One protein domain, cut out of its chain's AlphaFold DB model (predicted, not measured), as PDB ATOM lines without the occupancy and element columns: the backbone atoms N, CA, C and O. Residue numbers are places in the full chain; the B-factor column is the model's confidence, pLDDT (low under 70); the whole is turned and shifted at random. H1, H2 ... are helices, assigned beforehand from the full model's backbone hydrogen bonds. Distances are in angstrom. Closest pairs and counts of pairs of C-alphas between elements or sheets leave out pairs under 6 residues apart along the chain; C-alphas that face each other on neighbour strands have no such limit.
ATOM      1  N   ILE A   2     167.709 130.306 180.816       90.44
ATOM      2  CA  ILE A   2     167.117 128.956 180.824       90.44
ATOM      3  C   ILE A   2     167.083 128.315 182.222       90.44
ATOM      4  O   ILE A   2     166.025 127.886 182.659       90.44
ATOM      5  N   VAL A   3     168.191 128.349 182.974       93.00
ATOM      6  CA  VAL A   3     168.255 127.802 184.350       93.00
ATOM      7  C   VAL A   3     167.184 128.400 185.272       93.00
ATOM      8  O   VAL A   3     166.569 127.686 186.053       93.00
ATOM      9  N   ARG A   4     166.916 129.708 185.156       92.81
ATOM     10  CA  ARG A   4     165.915 130.396 185.984       92.81
ATOM     11  C   ARG A   4     164.489 129.998 185.593       92.81
ATOM     12  O   ARG A   4     163.660 129.841 186.475       92.81
ATOM     13  N   LEU A   5     164.225 129.756 184.307       95.31
ATOM     14  CA  LEU A   5     162.938 129.213 183.847       95.31
ATOM     15  C   LEU A   5     162.725 127.780 184.345       95.31
ATOM     16  O   LEU A   5     161.665 127.474 184.884       95.31
ATOM     17  N   PHE A   6     163.752 126.930 184.257       95.81
ATOM     18  CA  PHE A   6     163.706 125.596 184.861       95.81
ATOM     19  C   PHE A   6     163.446 125.665 186.361       95.81
ATOM     20  O   PHE A   6     162.666 124.869 186.865       95.81
ATOM     21  N   PHE A   7     164.031 126.635 187.065       96.19
ATOM     22  CA  PHE A   7     163.781 126.817 188.490       96.19
ATOM     23  C   PHE A   7     162.326 127.207 188.793       96.19
ATOM     24  O   PHE A   7     161.755 126.696 189.754       96.19
ATOM     25  N   ILE A   8     161.688 128.043 187.962       97.25
ATOM     26  CA  ILE A   8     160.249 128.349 188.081       97.25
ATOM     27  C   ILE A   8     159.436 127.059 187.949       97.25
ATOM     28  O   ILE A   8     158.646 126.741 188.838       97.25
ATOM     29  N   LEU A   9     159.651 126.294 186.876       96.50
ATOM     30  CA  LEU A   9     158.930 125.041 186.629       96.50
ATOM     31  C   LEU A   9     159.160 124.023 187.751       96.50
ATOM     32  O   LEU A   9     158.212 123.452 188.284       96.50
ATOM     33  N   PHE A  10     160.417 123.854 188.157       95.88
ATOM     34  CA  PHE A  10     160.810 122.968 189.243       95.88
ATOM     35  C   PHE A  10     160.131 123.353 190.557       95.88
ATOM     36  O   PHE A  10     159.612 122.484 191.245       95.88
ATOM     37  N   THR A  11     160.046 124.648 190.872       96.69
ATOM     38  CA  THR A  11     159.345 125.128 192.072       96.69
ATOM     39  C   THR A  11     157.873 124.707 192.058       96.69
ATOM     40  O   THR A  11     157.385 124.181 193.051       96.69
ATOM     41  N   HIS A  12     157.170 124.847 190.930       96.31
ATOM     42  CA  HIS A  12     155.768 124.417 190.824       96.31
ATOM     43  C   HIS A  12     155.610 122.906 191.031       96.31
ATOM     44  O   HIS A  12     154.700 122.474 191.740       96.31
ATOM     45  N   VAL A  13     156.519 122.109 190.462       94.88
ATOM     46  CA  VAL A  13     156.542 120.654 190.664       94.88
ATOM     47  C   VAL A  13     156.806 120.311 192.128       94.88
ATOM     48  O   VAL A  13     156.099 119.480 192.685       94.88
ATOM     49  N   VAL A  14     157.759 120.974 192.787       95.31
ATOM     50  CA  VAL A  14     158.045 120.762 194.214       95.31
ATOM     51  C   VAL A  14     156.820 121.063 195.073       95.31
ATOM     52  O   VAL A  14     156.509 120.274 195.964       95.31
ATOM     53  N   PHE A  15     156.088 122.146 194.798       95.31
ATOM     54  CA  PHE A  15     154.839 122.454 195.503       95.31
ATOM     55  C   PHE A  15     153.765 121.386 195.273       95.31
ATOM     56  O   PHE A  15     153.130 120.958 196.233       95.31
ATOM     57  N   LEU A  16     153.593 120.912 194.035       94.31
ATOM     58  CA  LEU A  16     152.657 119.829 193.716       94.31
ATOM     59  C   LEU A  16     153.007 118.532 194.437       94.31
ATOM     60  O   LEU A  16     152.124 117.871 194.974       94.31
ATOM     61  N   VAL A  17     154.289 118.175 194.445       95.06
ATOM     62  CA  VAL A  17     154.765 116.939 195.064       95.06
ATOM     63  C   VAL A  17     154.671 117.022 196.589       95.06
ATOM     64  O   VAL A  17     154.309 116.048 197.237       95.06
ATOM     65  N   SER A  18     154.962 118.188 197.166       95.06
ATOM     66  CA  SER A  18     154.941 118.402 198.619       95.06
ATOM     67  C   SER A  18     153.527 118.578 199.177       95.06
ATOM     68  O   SER A  18     153.264 118.223 200.317       95.06
ATOM     69  N   TYR A  19     152.603 119.140 198.401       94.50
ATOM     70  CA  TYR A  19     151.232 119.402 198.846       94.50
ATOM     71  C   TYR A  19     150.235 118.952 197.775       94.50
ATOM     72  O   TYR A  19     149.559 119.785 197.161       94.50
ATOM     73  N   PRO A  20     150.124 117.631 197.543       93.75
ATOM     74  CA  PRO A  20     149.396 117.079 196.412       93.75
ATOM     75  C   PRO A  20     147.885 117.215 196.540       93.75
ATOM     76  O   PRO A  20     147.195 117.093 195.539       93.75
ATOM     77  N   HIS A  21     147.322 117.485 197.717       92.00
ATOM     78  CA  HIS A  21     145.871 117.472 197.948       92.00
ATOM     79  C   HIS A  21     145.144 118.727 197.425       92.00
ATOM     80  O   HIS A  21     144.386 119.374 198.139       92.00
ATOM     81  N   THR A  22     145.349 119.068 196.156       88.12
ATOM     82  CA  THR A  22     144.913 120.320 195.517       88.12
ATOM     83  C   THR A  22     143.521 120.291 194.882       88.12
ATOM     84  O   THR A  22     143.094 121.263 194.260       88.12
ATOM     85  N   GLY A  23     142.854 119.137 194.918       85.00
ATOM     86  CA  GLY A  23     141.613 118.902 194.177       85.00
ATOM     87  C   GLY A  23     141.793 118.864 192.660       85.00
ATOM     88  O   GLY A  23     142.918 118.859 192.150       85.00
ATOM     89  N   TYR A  24     140.665 118.832 191.945       85.38
ATOM     90  CA  TYR A  24     140.609 118.720 190.482       85.38
ATOM     91  C   TYR A  24     141.263 119.912 189.763       85.38
ATOM     92  O   TYR A  24     141.940 119.737 188.756       85.38
ATOM     93  N   MET A  25     141.114 121.126 190.308       86.00
ATOM     94  CA  MET A  25     141.625 122.354 189.680       86.00
ATOM     95  C   MET A  25     143.121 122.610 189.923       86.00
ATOM     96  O   MET A  25     143.713 123.463 189.265       86.00
ATOM     97  N   GLY A  26     143.753 121.883 190.844       85.94
ATOM     98  CA  GLY A  26     145.137 122.136 191.244       85.94
ATOM     99  C   GLY A  26     146.185 122.023 190.142       85.94
ATOM    100  O   GLY A  26     146.969 122.960 189.980       85.94
ATOM    101  N   PRO A  27     146.209 120.930 189.356       86.75
ATOM    102  CA  PRO A  27     147.144 120.810 188.242       86.75
ATOM    103  C   PRO A  27     146.992 121.948 187.224       86.75
ATOM    104  O   PRO A  27     147.990 122.532 186.811       86.75
ATOM    105  N   TYR A  28     145.757 122.325 186.872       91.31
ATOM    106  CA  TYR A  28     145.500 123.434 185.945       91.31
ATOM    107  C   TYR A  28     146.009 124.766 186.491       91.31
ATOM    108  O   TYR A  28     146.701 125.493 185.779       91.31
ATOM    109  N   TYR A  29     145.720 125.057 187.762       92.50
ATOM    110  CA  TYR A  29     146.244 126.240 188.439       92.50
ATOM    111  C   TYR A  29     147.775 126.286 188.356       92.50
ATOM    112  O   TYR A  29     148.330 127.316 187.982       92.50
ATOM    113  N   LEU A  30     148.465 125.179 188.645       92.06
ATOM    114  CA  LEU A  30     149.928 125.145 188.645       92.06
ATOM    115  C   LEU A  30     150.526 125.362 187.258       92.06
ATOM    116  O   LEU A  30     151.491 126.111 187.144       92.06
ATOM    117  N   TRP A  31     149.964 124.756 186.210       92.69
ATOM    118  CA  TRP A  31     150.473 124.939 184.847       92.69
ATOM    119  C   TRP A  31     150.220 126.350 184.318       92.69
ATOM    120  O   TRP A  31     151.119 126.955 183.733       92.69
ATOM    121  N   ILE A  32     149.034 126.910 184.571       95.62
ATOM    122  CA  ILE A  32     148.712 128.295 184.199       95.62
ATOM    123  C   ILE A  32     149.606 129.266 184.976       95.62
ATOM    124  O   ILE A  32     150.210 130.155 184.380       95.62
ATOM    125  N   SER A  33     149.750 129.065 186.288       96.69
ATOM    126  CA  SER A  33     150.641 129.857 187.140       96.69
ATOM    127  C   SER A  33     152.086 129.786 186.642       96.69
ATOM    128  O   SER A  33     152.722 130.820 186.448       96.69
ATOM    129  N   ALA A  34     152.585 128.592 186.312       96.50
ATOM    130  CA  ALA A  34     153.938 128.403 185.801       96.50
ATOM    131  C   ALA A  34     154.179 129.158 184.488       96.50
ATOM    132  O   ALA A  34     155.229 129.785 184.329       96.50
ATOM    133  N   LEU A  35     153.210 129.140 183.570       96.94
ATOM    134  CA  LEU A  35     153.274 129.904 182.323       96.94
ATOM    135  C   LEU A  35     153.275 131.412 182.585       96.94
ATOM    136  O   LEU A  35     154.113 132.122 182.025       96.94
ATOM    137  N   LEU A  36     152.395 131.897 183.465       97.44
ATOM    138  CA  LEU A  36     152.324 133.311 183.839       97.44
ATOM    139  C   LEU A  36     153.629 133.788 184.481       97.44
ATOM    140  O   LEU A  36     154.163 134.821 184.081       97.44
ATOM    141  N   TRP A  37     154.192 133.022 185.414       97.50
ATOM    142  CA  TRP A  37     155.460 133.352 186.061       97.50
ATOM    143  C   TRP A  37     156.643 133.289 185.093       97.50
ATOM    144  O   TRP A  37     157.505 134.164 185.143       97.50
ATOM    145  N   CYS A  38     156.682 132.319 184.175       96.62
ATOM    146  CA  CYS A  38     157.688 132.290 183.111       96.62
ATOM    147  C   CYS A  38     157.589 133.530 182.210       96.62
ATOM    148  O   CYS A  38     158.601 134.183 181.956       96.62
ATOM    149  N   GLY A  39     156.381 133.880 181.760       95.56
ATOM    150  CA  GLY A  39     156.140 135.061 180.931       95.56
ATOM    151  C   GLY A  39     156.520 136.356 181.648       95.56
ATOM    152  O   GLY A  39     157.265 137.172 181.103       95.56
ATOM    153  N   PHE A  40     156.095 136.505 182.904       94.94
ATOM    154  CA  PHE A  40     156.439 137.652 183.741       94.94
ATOM    155  C   PHE A  40     157.951 137.757 183.967       94.94
ATOM    156  O   PHE A  40     158.509 138.846 183.860       94.94
ATOM    157  N   PHE A  41     158.645 136.636 184.192       93.88
ATOM    158  CA  PHE A  41     160.101 136.618 184.334       93.88
ATOM    159  C   PHE A  41     160.821 137.095 183.070       93.88
ATOM    160  O   PHE A  41     161.757 137.893 183.154       93.88
ATOM    161  N   VAL A  42     160.394 136.613 181.898       92.75
ATOM    162  CA  VAL A  42     160.962 137.019 180.602       92.75
ATOM    163  C   VAL A  42     160.739 138.510 180.371       92.75
ATOM    164  O   VAL A  42     161.690 139.220 180.042       92.75
ATOM    165  N   PHE A  43     159.521 138.998 180.616       91.06
ATOM    166  CA  PHE A  43     159.191 140.417 180.508       91.06
ATOM    167  C   PHE A  43     160.048 141.268 181.452       91.06
ATOM    168  O   PHE A  43     160.669 142.243 181.031       91.06
ATOM    169  N   LEU A  44     160.151 140.873 182.720       88.88
ATOM    170  CA  LEU A  44     160.938 141.586 183.719       88.88
ATOM    171  C   LEU A  44     162.424 141.629 183.334       88.88
ATOM    172  O   LEU A  44     163.046 142.686 183.396       88.88
ATOM    173  N   ARG A  45     162.995 140.515 182.864       83.88
ATOM    174  CA  ARG A  45     164.389 140.454 182.395       83.88
ATOM    175  C   ARG A  45     164.644 141.339 181.180       83.88
ATOM    176  O   ARG A  45     165.687 141.987 181.145       83.88
ATOM    177  N   ALA A  46     163.726 141.366 180.216       82.75
ATOM    178  CA  ALA A  46     163.849 142.218 179.038       82.75
ATOM    179  C   ALA A  46     163.903 143.702 179.434       82.75
ATOM    180  O   ALA A  46     164.782 144.430 178.984       82.75
ATOM    181  N   ASN A  47     163.033 144.126 180.355       77.06
ATOM    182  CA  ASN A  47     162.963 145.516 180.806       77.06
ATOM    183  C   ASN A  47     164.116 145.916 181.746       77.06
ATOM    184  O   ASN A  47     164.627 147.025 181.639       77.06
ATOM    185  N   VAL A  48     164.582 145.021 182.622       71.94
ATOM    186  CA  VAL A  48     165.744 145.283 183.497       71.94
ATOM    187  C   VAL A  48     167.054 145.363 182.702       71.94
ATOM    188  O   VAL A  48     167.983 146.057 183.102       71.94
ATOM    189  N   PHE A  49     167.147 144.685 181.555       60.31
ATOM    190  CA  PHE A  49     168.286 144.834 180.645       60.31
ATOM    191  C   PHE A  49     168.278 146.193 179.923       60.31
ATOM    192  O   PHE A  49     169.336 146.779 179.703       60.31
ATOM    193  N   LEU A  50     167.089 146.719 179.605       56.88
ATOM    194  CA  LEU A  50     166.898 148.058 179.034       56.88
ATOM    195  C   LEU A  50     167.279 149.177 180.016       56.88
ATOM    196  O   LEU A  50     167.766 150.225 179.595       56.88
ATOM    197  N   THR A  51     167.141 148.956 181.326       58.69
ATOM    198  CA  THR A  51     167.547 149.912 182.368       58.69
ATOM    199  C   THR A  51     169.026 149.781 182.747       58.69
ATOM    200  O   THR A  51     169.371 149.834 183.928       58.69
ATOM    201  N   ALA A  52     169.915 149.675 181.747       52.41
ATOM    202  CA  ALA A  52     171.373 149.455 181.832       52.41
ATOM    203  C   ALA A  52     172.157 150.331 182.844       52.41
ATOM    204  O   ALA A  52     173.332 150.089 183.106       52.41
ATOM    205  N   VAL A  53     171.507 151.329 183.435       55.28
ATOM    206  CA  VAL A  53     172.023 152.273 184.427       55.28
ATOM    207  C   VAL A  53     172.047 151.707 185.859       55.28
ATOM    208  O   VAL A  53     172.868 152.142 186.659       55.28
ATOM    209  N   VAL A  54     171.201 150.731 186.223       59.66
ATOM    210  CA  VAL A  54     170.993 150.370 187.652       59.66
ATOM    211  C   VAL A  54     172.016 149.348 188.203       59.66
ATOM    212  O   VAL A  54     172.019 149.020 189.388       59.66
ATOM    213  N   GLY A  55     172.964 148.889 187.384       68.44
ATOM    214  CA  GLY A  55     174.063 148.021 187.822       68.44
ATOM    215  C   GLY A  55     173.661 146.564 188.110       68.44
ATOM    216  O   GLY A  55     172.497 146.221 188.321       68.44
ATOM    217  N   ALA A  56     174.654 145.669 188.114       72.50
ATOM    218  CA  ALA A  56     174.442 144.220 188.226       72.50
ATOM    219  C   ALA A  56     173.768 143.788 189.546       72.50
ATOM    220  O   ALA A  56     172.989 142.835 189.563       72.50
ATOM    221  N   ILE A  57     174.027 144.515 190.639       80.50
ATOM    222  CA  ILE A  57     173.493 144.219 191.978       80.50
ATOM    223  C   ILE A  57     171.969 144.359 192.005       80.50
ATOM    224  O   ILE A  57     171.273 143.505 192.556       80.50
ATOM    225  N   PHE A  58     171.433 145.400 191.369       82.75
ATOM    226  CA  PHE A  58     169.992 145.621 191.324       82.75
ATOM    227  C   PHE A  58     169.269 144.495 190.577       82.75
ATOM    228  O   PHE A  58     168.245 144.000 191.040       82.75
ATOM    229  N   GLY A  59     169.838 144.026 189.462       83.06
ATOM    230  CA  GLY A  59     169.279 142.903 188.706       83.06
ATOM    231  C   GLY A  59     169.189 141.605 189.520       83.06
ATOM    232  O   GLY A  59     168.215 140.854 189.381       83.06
ATOM    233  N   GLU A  60     170.162 141.341 190.395       85.06
ATOM    234  CA  GLU A  60     170.112 140.182 191.294       85.06
ATOM    235  C   GLU A  60     169.120 140.386 192.448       85.06
ATOM    236  O   GLU A  60     168.348 139.472 192.730       85.06
ATOM    237  N   LEU A  61     169.021 141.584 193.039       88.75
ATOM    238  CA  LEU A  61     167.992 141.886 194.049       88.75
ATOM    239  C   LEU A  61     166.572 141.691 193.505       88.75
ATOM    240  O   LEU A  61     165.743 141.053 194.154       88.75
ATOM    241  N   VAL A  62     166.299 142.169 192.289       89.12
ATOM    242  CA  VAL A  62     165.001 141.959 191.632       89.12
ATOM    243  C   VAL A  62     164.761 140.473 191.360       89.12
ATOM    244  O   VAL A  62     163.643 139.991 191.524       89.12
ATOM    245  N   THR A  63     165.802 139.720 190.994       90.12
ATOM    246  CA  THR A  63     165.697 138.266 190.795       90.12
ATOM    247  C   THR A  63     165.349 137.545 192.106       90.12
ATOM    248  O   THR A  63     164.477 136.678 192.109       90.12
ATOM    249  N   ILE A  64     165.982 137.912 193.224       92.38
ATOM    250  CA  ILE A  64     165.683 137.353 194.554       92.38
ATOM    251  C   ILE A  64     164.246 137.685 194.961       92.38
ATOM    252  O   ILE A  64     163.501 136.795 195.381       92.38
ATOM    253  N   LEU A  65     163.836 138.945 194.801       94.25
ATOM    254  CA  LEU A  65     162.482 139.390 195.121       94.25
ATOM    255  C   LEU A  65     161.437 138.647 194.282       94.25
ATOM    256  O   LEU A  65     160.427 138.201 194.819       94.25
ATOM    257  N   PHE A  66     161.709 138.450 192.992       95.25
ATOM    258  CA  PHE A  66     160.856 137.684 192.088       95.25
ATOM    259  C   PHE A  66     160.646 136.247 192.582       95.25
ATOM    260  O   PHE A  66     159.507 135.799 192.689       95.25
ATOM    261  N   PHE A  67     161.718 135.520 192.921       95.88
ATOM    262  CA  PHE A  67     161.588 134.133 193.384       95.88
ATOM    263  C   PHE A  67     160.952 134.027 194.770       95.88
ATOM    264  O   PHE A  67     160.205 133.087 195.035       95.88
ATOM    265  N   THR A  68     161.192 135.016 195.627       96.56
ATOM    266  CA  THR A  68     160.514 135.125 196.920       96.56
ATOM    267  C   THR A  68     159.012 135.313 196.712       96.56
ATOM    268  O   THR A  68     158.216 134.579 197.294       96.56
ATOM    269  N   ALA A  69     158.617 136.230 195.824       97.19
ATOM    270  CA  ALA A  69     157.219 136.459 195.477       97.19
ATOM    271  C   ALA A  69     156.570 135.201 194.883       97.19
ATOM    272  O   ALA A  69     155.501 134.815 195.343       97.19
ATOM    273  N   LEU A  70     157.241 134.508 193.955       97.44
ATOM    274  CA  LEU A  70     156.777 133.230 193.407       97.44
ATOM    275  C   LEU A  70     156.464 132.221 194.520       97.44
ATOM    276  O   LEU A  70     155.372 131.653 194.552       97.44
ATOM    277  N   PHE A  71     157.408 132.011 195.442       96.81
ATOM    278  CA  PHE A  71     157.247 131.051 196.531       96.81
ATOM    279  C   PHE A  71     156.075 131.423 197.444       96.81
ATOM    280  O   PHE A  71     155.228 130.580 197.739       96.81
ATOM    281  N   PHE A  72     155.985 132.690 197.857       96.94
ATOM    282  CA  PHE A  72     154.892 133.166 198.705       96.94
ATOM    283  C   PHE A  72     153.537 133.093 198.002       96.94
ATOM    284  O   PHE A  72     152.556 132.679 198.622       96.94
ATOM    285  N   THR A  73     153.459 133.446 196.718       97.19
ATOM    286  CA  THR A  73     152.222 133.350 195.936       97.19
ATOM    287  C   THR A  73     151.769 131.903 195.820       97.19
ATOM    288  O   THR A  73     150.607 131.624 196.106       97.19
ATOM    289  N   LEU A  74     152.660 130.965 195.489       96.50
ATOM    290  CA  LEU A  74     152.309 129.544 195.456       96.50
ATOM    291  C   LEU A  74     151.858 129.049 196.831       96.50
ATOM    292  O   LEU A  74     150.787 128.457 196.946       96.50
ATOM    293  N   ALA A  75     152.606 129.365 197.888       95.69
ATOM    294  CA  ALA A  75     152.257 128.941 199.238       95.69
ATOM    295  C   ALA A  75     150.893 129.484 199.703       95.69
ATOM    296  O   ALA A  75     150.165 128.802 200.421       95.69
ATOM    297  N   SER A  76     150.531 130.703 199.307       95.81
ATOM    298  CA  SER A  76     149.299 131.366 199.753       95.81
ATOM    299  C   SER A  76     148.075 131.081 198.885       95.81
ATOM    300  O   SER A  76     146.969 131.055 199.420       95.81
ATOM    301  N   THR A  77     148.246 130.871 197.576       94.56
ATOM    302  CA  THR A  77     147.123 130.834 196.615       94.56
ATOM    303  C   THR A  77     146.900 129.480 195.950       94.56
ATOM    304  O   THR A  77     145.873 129.296 195.299       94.56
ATOM    305  N   MET A  78     147.814 128.518 196.115       93.12
ATOM    306  CA  MET A  78     147.622 127.169 195.585       93.12
ATOM    307  C   MET A  78     146.375 126.522 196.211       93.12
ATOM    308  O   MET A  78     146.289 126.442 197.440       93.12
ATOM    309  N   PRO A  79     145.419 126.037 195.397       92.50
ATOM    310  CA  PRO A  79     144.194 125.438 195.908       92.50
ATOM    311  C   PRO A  79     144.511 124.150 196.668       92.50
ATOM    312  O   PRO A  79     145.387 123.382 196.269       92.50
ATOM    313  N   GLN A  80     143.789 123.921 197.762       94.12
ATOM    314  CA  GLN A  80     143.899 122.743 198.620       94.12
ATOM    315  C   GLN A  80     142.496 122.287 199.038       94.12
ATOM    316  O   GLN A  80     141.620 123.113 199.296       94.12
ATOM    317  N   ASN A  81     142.282 120.971 199.098       92.25
ATOM    318  CA  ASN A  81     140.988 120.348 199.403       92.25
ATOM    319  C   ASN A  81     140.485 120.646 200.818       92.25
ATOM    320  O   ASN A  81     139.285 120.656 201.054       92.25
ATOM    321  N   ASP A  82     141.398 120.865 201.757       91.50
ATOM    322  CA  ASP A  82     141.100 121.169 203.157       91.50
ATOM    323  C   ASP A  82     140.875 122.667 203.410       91.50
ATOM    324  O   ASP A  82     140.769 123.087 204.559       91.50
ATOM    325  N   HIS A  83     140.811 123.481 202.348       89.06
ATOM    326  CA  HIS A  83     140.647 124.937 202.401       89.06
ATOM    327  C   HIS A  83     141.737 125.676 203.199       89.06
ATOM    328  O   HIS A  83     141.607 126.871 203.470       89.06
ATOM    329  N   LEU A  84     142.837 124.997 203.537       93.25
ATOM    330  CA  LEU A  84     144.007 125.590 204.173       93.25
ATOM    331  C   LEU A  84     145.086 125.819 203.121       93.25
ATOM    332  O   LEU A  84     145.490 124.893 202.419       93.25
ATOM    333  N   SER A  85     145.594 127.047 203.033       94.44
ATOM    334  CA  SER A  85     146.726 127.334 202.152       94.44
ATOM    335  C   SER A  85     147.968 126.560 202.596       94.44
ATOM    336  O   SER A  85     148.141 126.231 203.773       94.44
ATOM    337  N   VAL A  86     148.879 126.299 201.661       94.88
ATOM    338  CA  VAL A  86     150.166 125.659 201.968       94.88
ATOM    339  C   VAL A  86     150.956 126.478 203.000       94.88
ATOM    340  O   VAL A  86     151.580 125.922 203.899       94.88
ATOM    341  N   LEU A  87     150.872 127.807 202.932       95.81
ATOM    342  CA  LEU A  87     151.466 128.713 203.910       95.81
ATOM    343  C   LEU A  87     150.897 128.496 205.317       95.81
ATOM    344  O   LEU A  87     151.651 128.483 206.287       95.81
ATOM    345  N   GLU A  88     149.584 128.309 205.432       95.06
ATOM    346  CA  GLU A  88     148.924 128.026 206.707       95.06
ATOM    347  C   GLU A  88     149.325 126.649 207.257       95.06
ATOM    348  O   GLU A  88     149.592 126.520 208.452       95.06
ATOM    349  N   LYS A  89     149.474 125.635 206.392       94.69
ATOM    350  CA  LYS A  89     149.994 124.309 206.775       94.69
ATOM    351  C   LYS A  89     151.408 124.406 207.347       94.69
ATOM    352  O   LYS A  89     151.653 123.916 208.448       94.69
ATOM    353  N   MET A  90     152.299 125.133 206.671       94.25
ATOM    354  CA  MET A  90     153.666 125.360 207.150       94.25
ATOM    355  C   MET A  90     153.696 126.086 208.502       94.25
ATOM    356  O   MET A  90     154.448 125.691 209.388       94.25
ATOM    357  N   LYS A  91     152.846 127.104 208.703       95.56
ATOM    358  CA  LYS A  91     152.731 127.808 209.997       95.56
ATOM    359  C   LYS A  91     152.276 126.892 211.132       95.56
ATOM    360  O   LYS A  91     152.708 127.071 212.265       95.56
ATOM    361  N   ARG A  92     151.426 125.909 210.830       95.88
ATOM    362  CA  ARG A  92     150.950 124.893 211.783       95.88
ATOM    363  C   ARG A  92     151.943 123.745 211.993       95.88
ATOM    364  O   ARG A  92     151.626 122.810 212.719       95.88
ATOM    365  N   GLY A  93     153.118 123.791 211.359       93.31
ATOM    366  CA  GLY A  93     154.115 122.721 211.426       93.31
ATOM    367  C   GLY A  93     153.723 121.462 210.648       93.31
ATOM    368  O   GLY A  93     154.307 120.403 210.869       93.31
ATOM    369  N   VAL A  94     152.741 121.559 209.749       92.94
ATOM    370  CA  VAL A  94     152.321 120.460 208.876       92.94
ATOM    371  C   VAL A  94     153.207 120.478 207.635       92.94
ATOM    372  O   VAL A  94     153.013 121.289 206.730       92.94
ATOM    373  N   PHE A  95     154.189 119.582 207.617       93.44
ATOM    374  CA  PHE A  95     155.120 119.385 206.507       93.44
ATOM    375  C   PHE A  95     154.822 118.070 205.773       93.44
ATOM    376  O   PHE A  95     154.279 117.151 206.389       93.44
ATOM    377  N   PRO A  96     155.177 117.957 204.478       92.62
ATOM    378  CA  PRO A  96     155.031 116.711 203.730       92.62
ATOM    379  C   PRO A  96     155.760 115.550 204.404       92.62
ATOM    380  O   PRO A  96     156.965 115.622 204.655       92.62
ATOM    381  N   ASP A  97     155.039 114.455 204.626       92.00
ATOM    382  CA  ASP A  97     155.623 113.176 205.009       92.00
ATOM    383  C   ASP A  97     155.939 112.309 203.773       92.00
ATOM    384  O   ASP A  97     155.722 112.698 202.622       92.00
TER     385      ASP A  97
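AT A GLANCE: This is residues 2 to 97 of the 136 residues of an uncharacterized protein of Elusimicrobia bacterium (UniProt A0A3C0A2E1). Three helices, H1, H2 and H3, lie lengthwise in an elongated up-and-down bundle, and the short helix H4 stands crosswise where H3 ends. H2 and H3 are the two long helices of the bundle and turn back on each other through residues 51 to 54, while the shorter H1 lies beside them over part of their length. The printed part has 96 residues with four named helices, in the order H1, H2, H3, H4, and no named strand; the class is all helix. It is only just loose, close to compact, with a radius of gyration of the C-alphas of 15.2 A, and the C-alphas span 48 by 26 by 19 A.

HOW THE PARTS SIT: The longest helix is H2, residues 26 to 50. H1, residues 2 to 18, touches it at a shallow tilt of 26 degrees, opposite ways; their closest C-alphas, those of Leu 9 and Ala 34, are 6.1 A apart. H3, residues 55 to 77, only just touches H2, with 3 pairs of C-alphas within 8 A, and H2 does so with residues 37 to 48 alone. The closest C-alphas of these two, those of Val 48 and Gly 59, are 6.7 A apart, and the helices run opposite ways at a shallow tilt of 15 degrees. H1 and H2 form a helical hairpin, and so do H2 and H3. H1, H2 and H3 are a bundle, helices side by side, and it is up and down, each running against the one before it in the chain. H1 touches H3 with residues 8 to 15 alone, the same way at a shallow tilt of 22 degrees; their closest C-alphas, those of Phe 15 and Leu 74, are 7.5 A apart. H4, residues 86 to 91, touches residues 72 to 76 of H3 alone and is about perpendicular to it, at 88 degrees; their closest C-alphas, those of Ala 75 and Leu 87, are 4.7 A apart. H3 is the hub, touching the three other helices. H4 is apart from H1 and from H2. In H1, H2 and H4 every O i to N i+4 pair is within hydrogen-bond range; in H3 it is 18 of 19.

IN THESE COORDINATES: H2 is 36.0 A from first to last C-alpha and begins with C-alpha 26 at (145.137, 122.136, 191.244). H3 is 33.1 A long. H1 measures 24.0 A, from C-alpha 2 at (167.117, 128.956, 180.824). H4 measures 8.7 A and ends with C-alpha 91 at (152.731, 127.808, 209.997).

THE WHOLE: The two C-alphas farthest apart, those of Val 53 and Asp 82, are 47.7 A apart. The printed part has no cut. The link from H2 to H3 is tight, and those from H1 to H2 and from H3 to H4 are short. Mean pLDDT of the printed part is 89.9; residues 49 to 55, of which 49 and 50 belong to H2 and 55 to H3, are under 70.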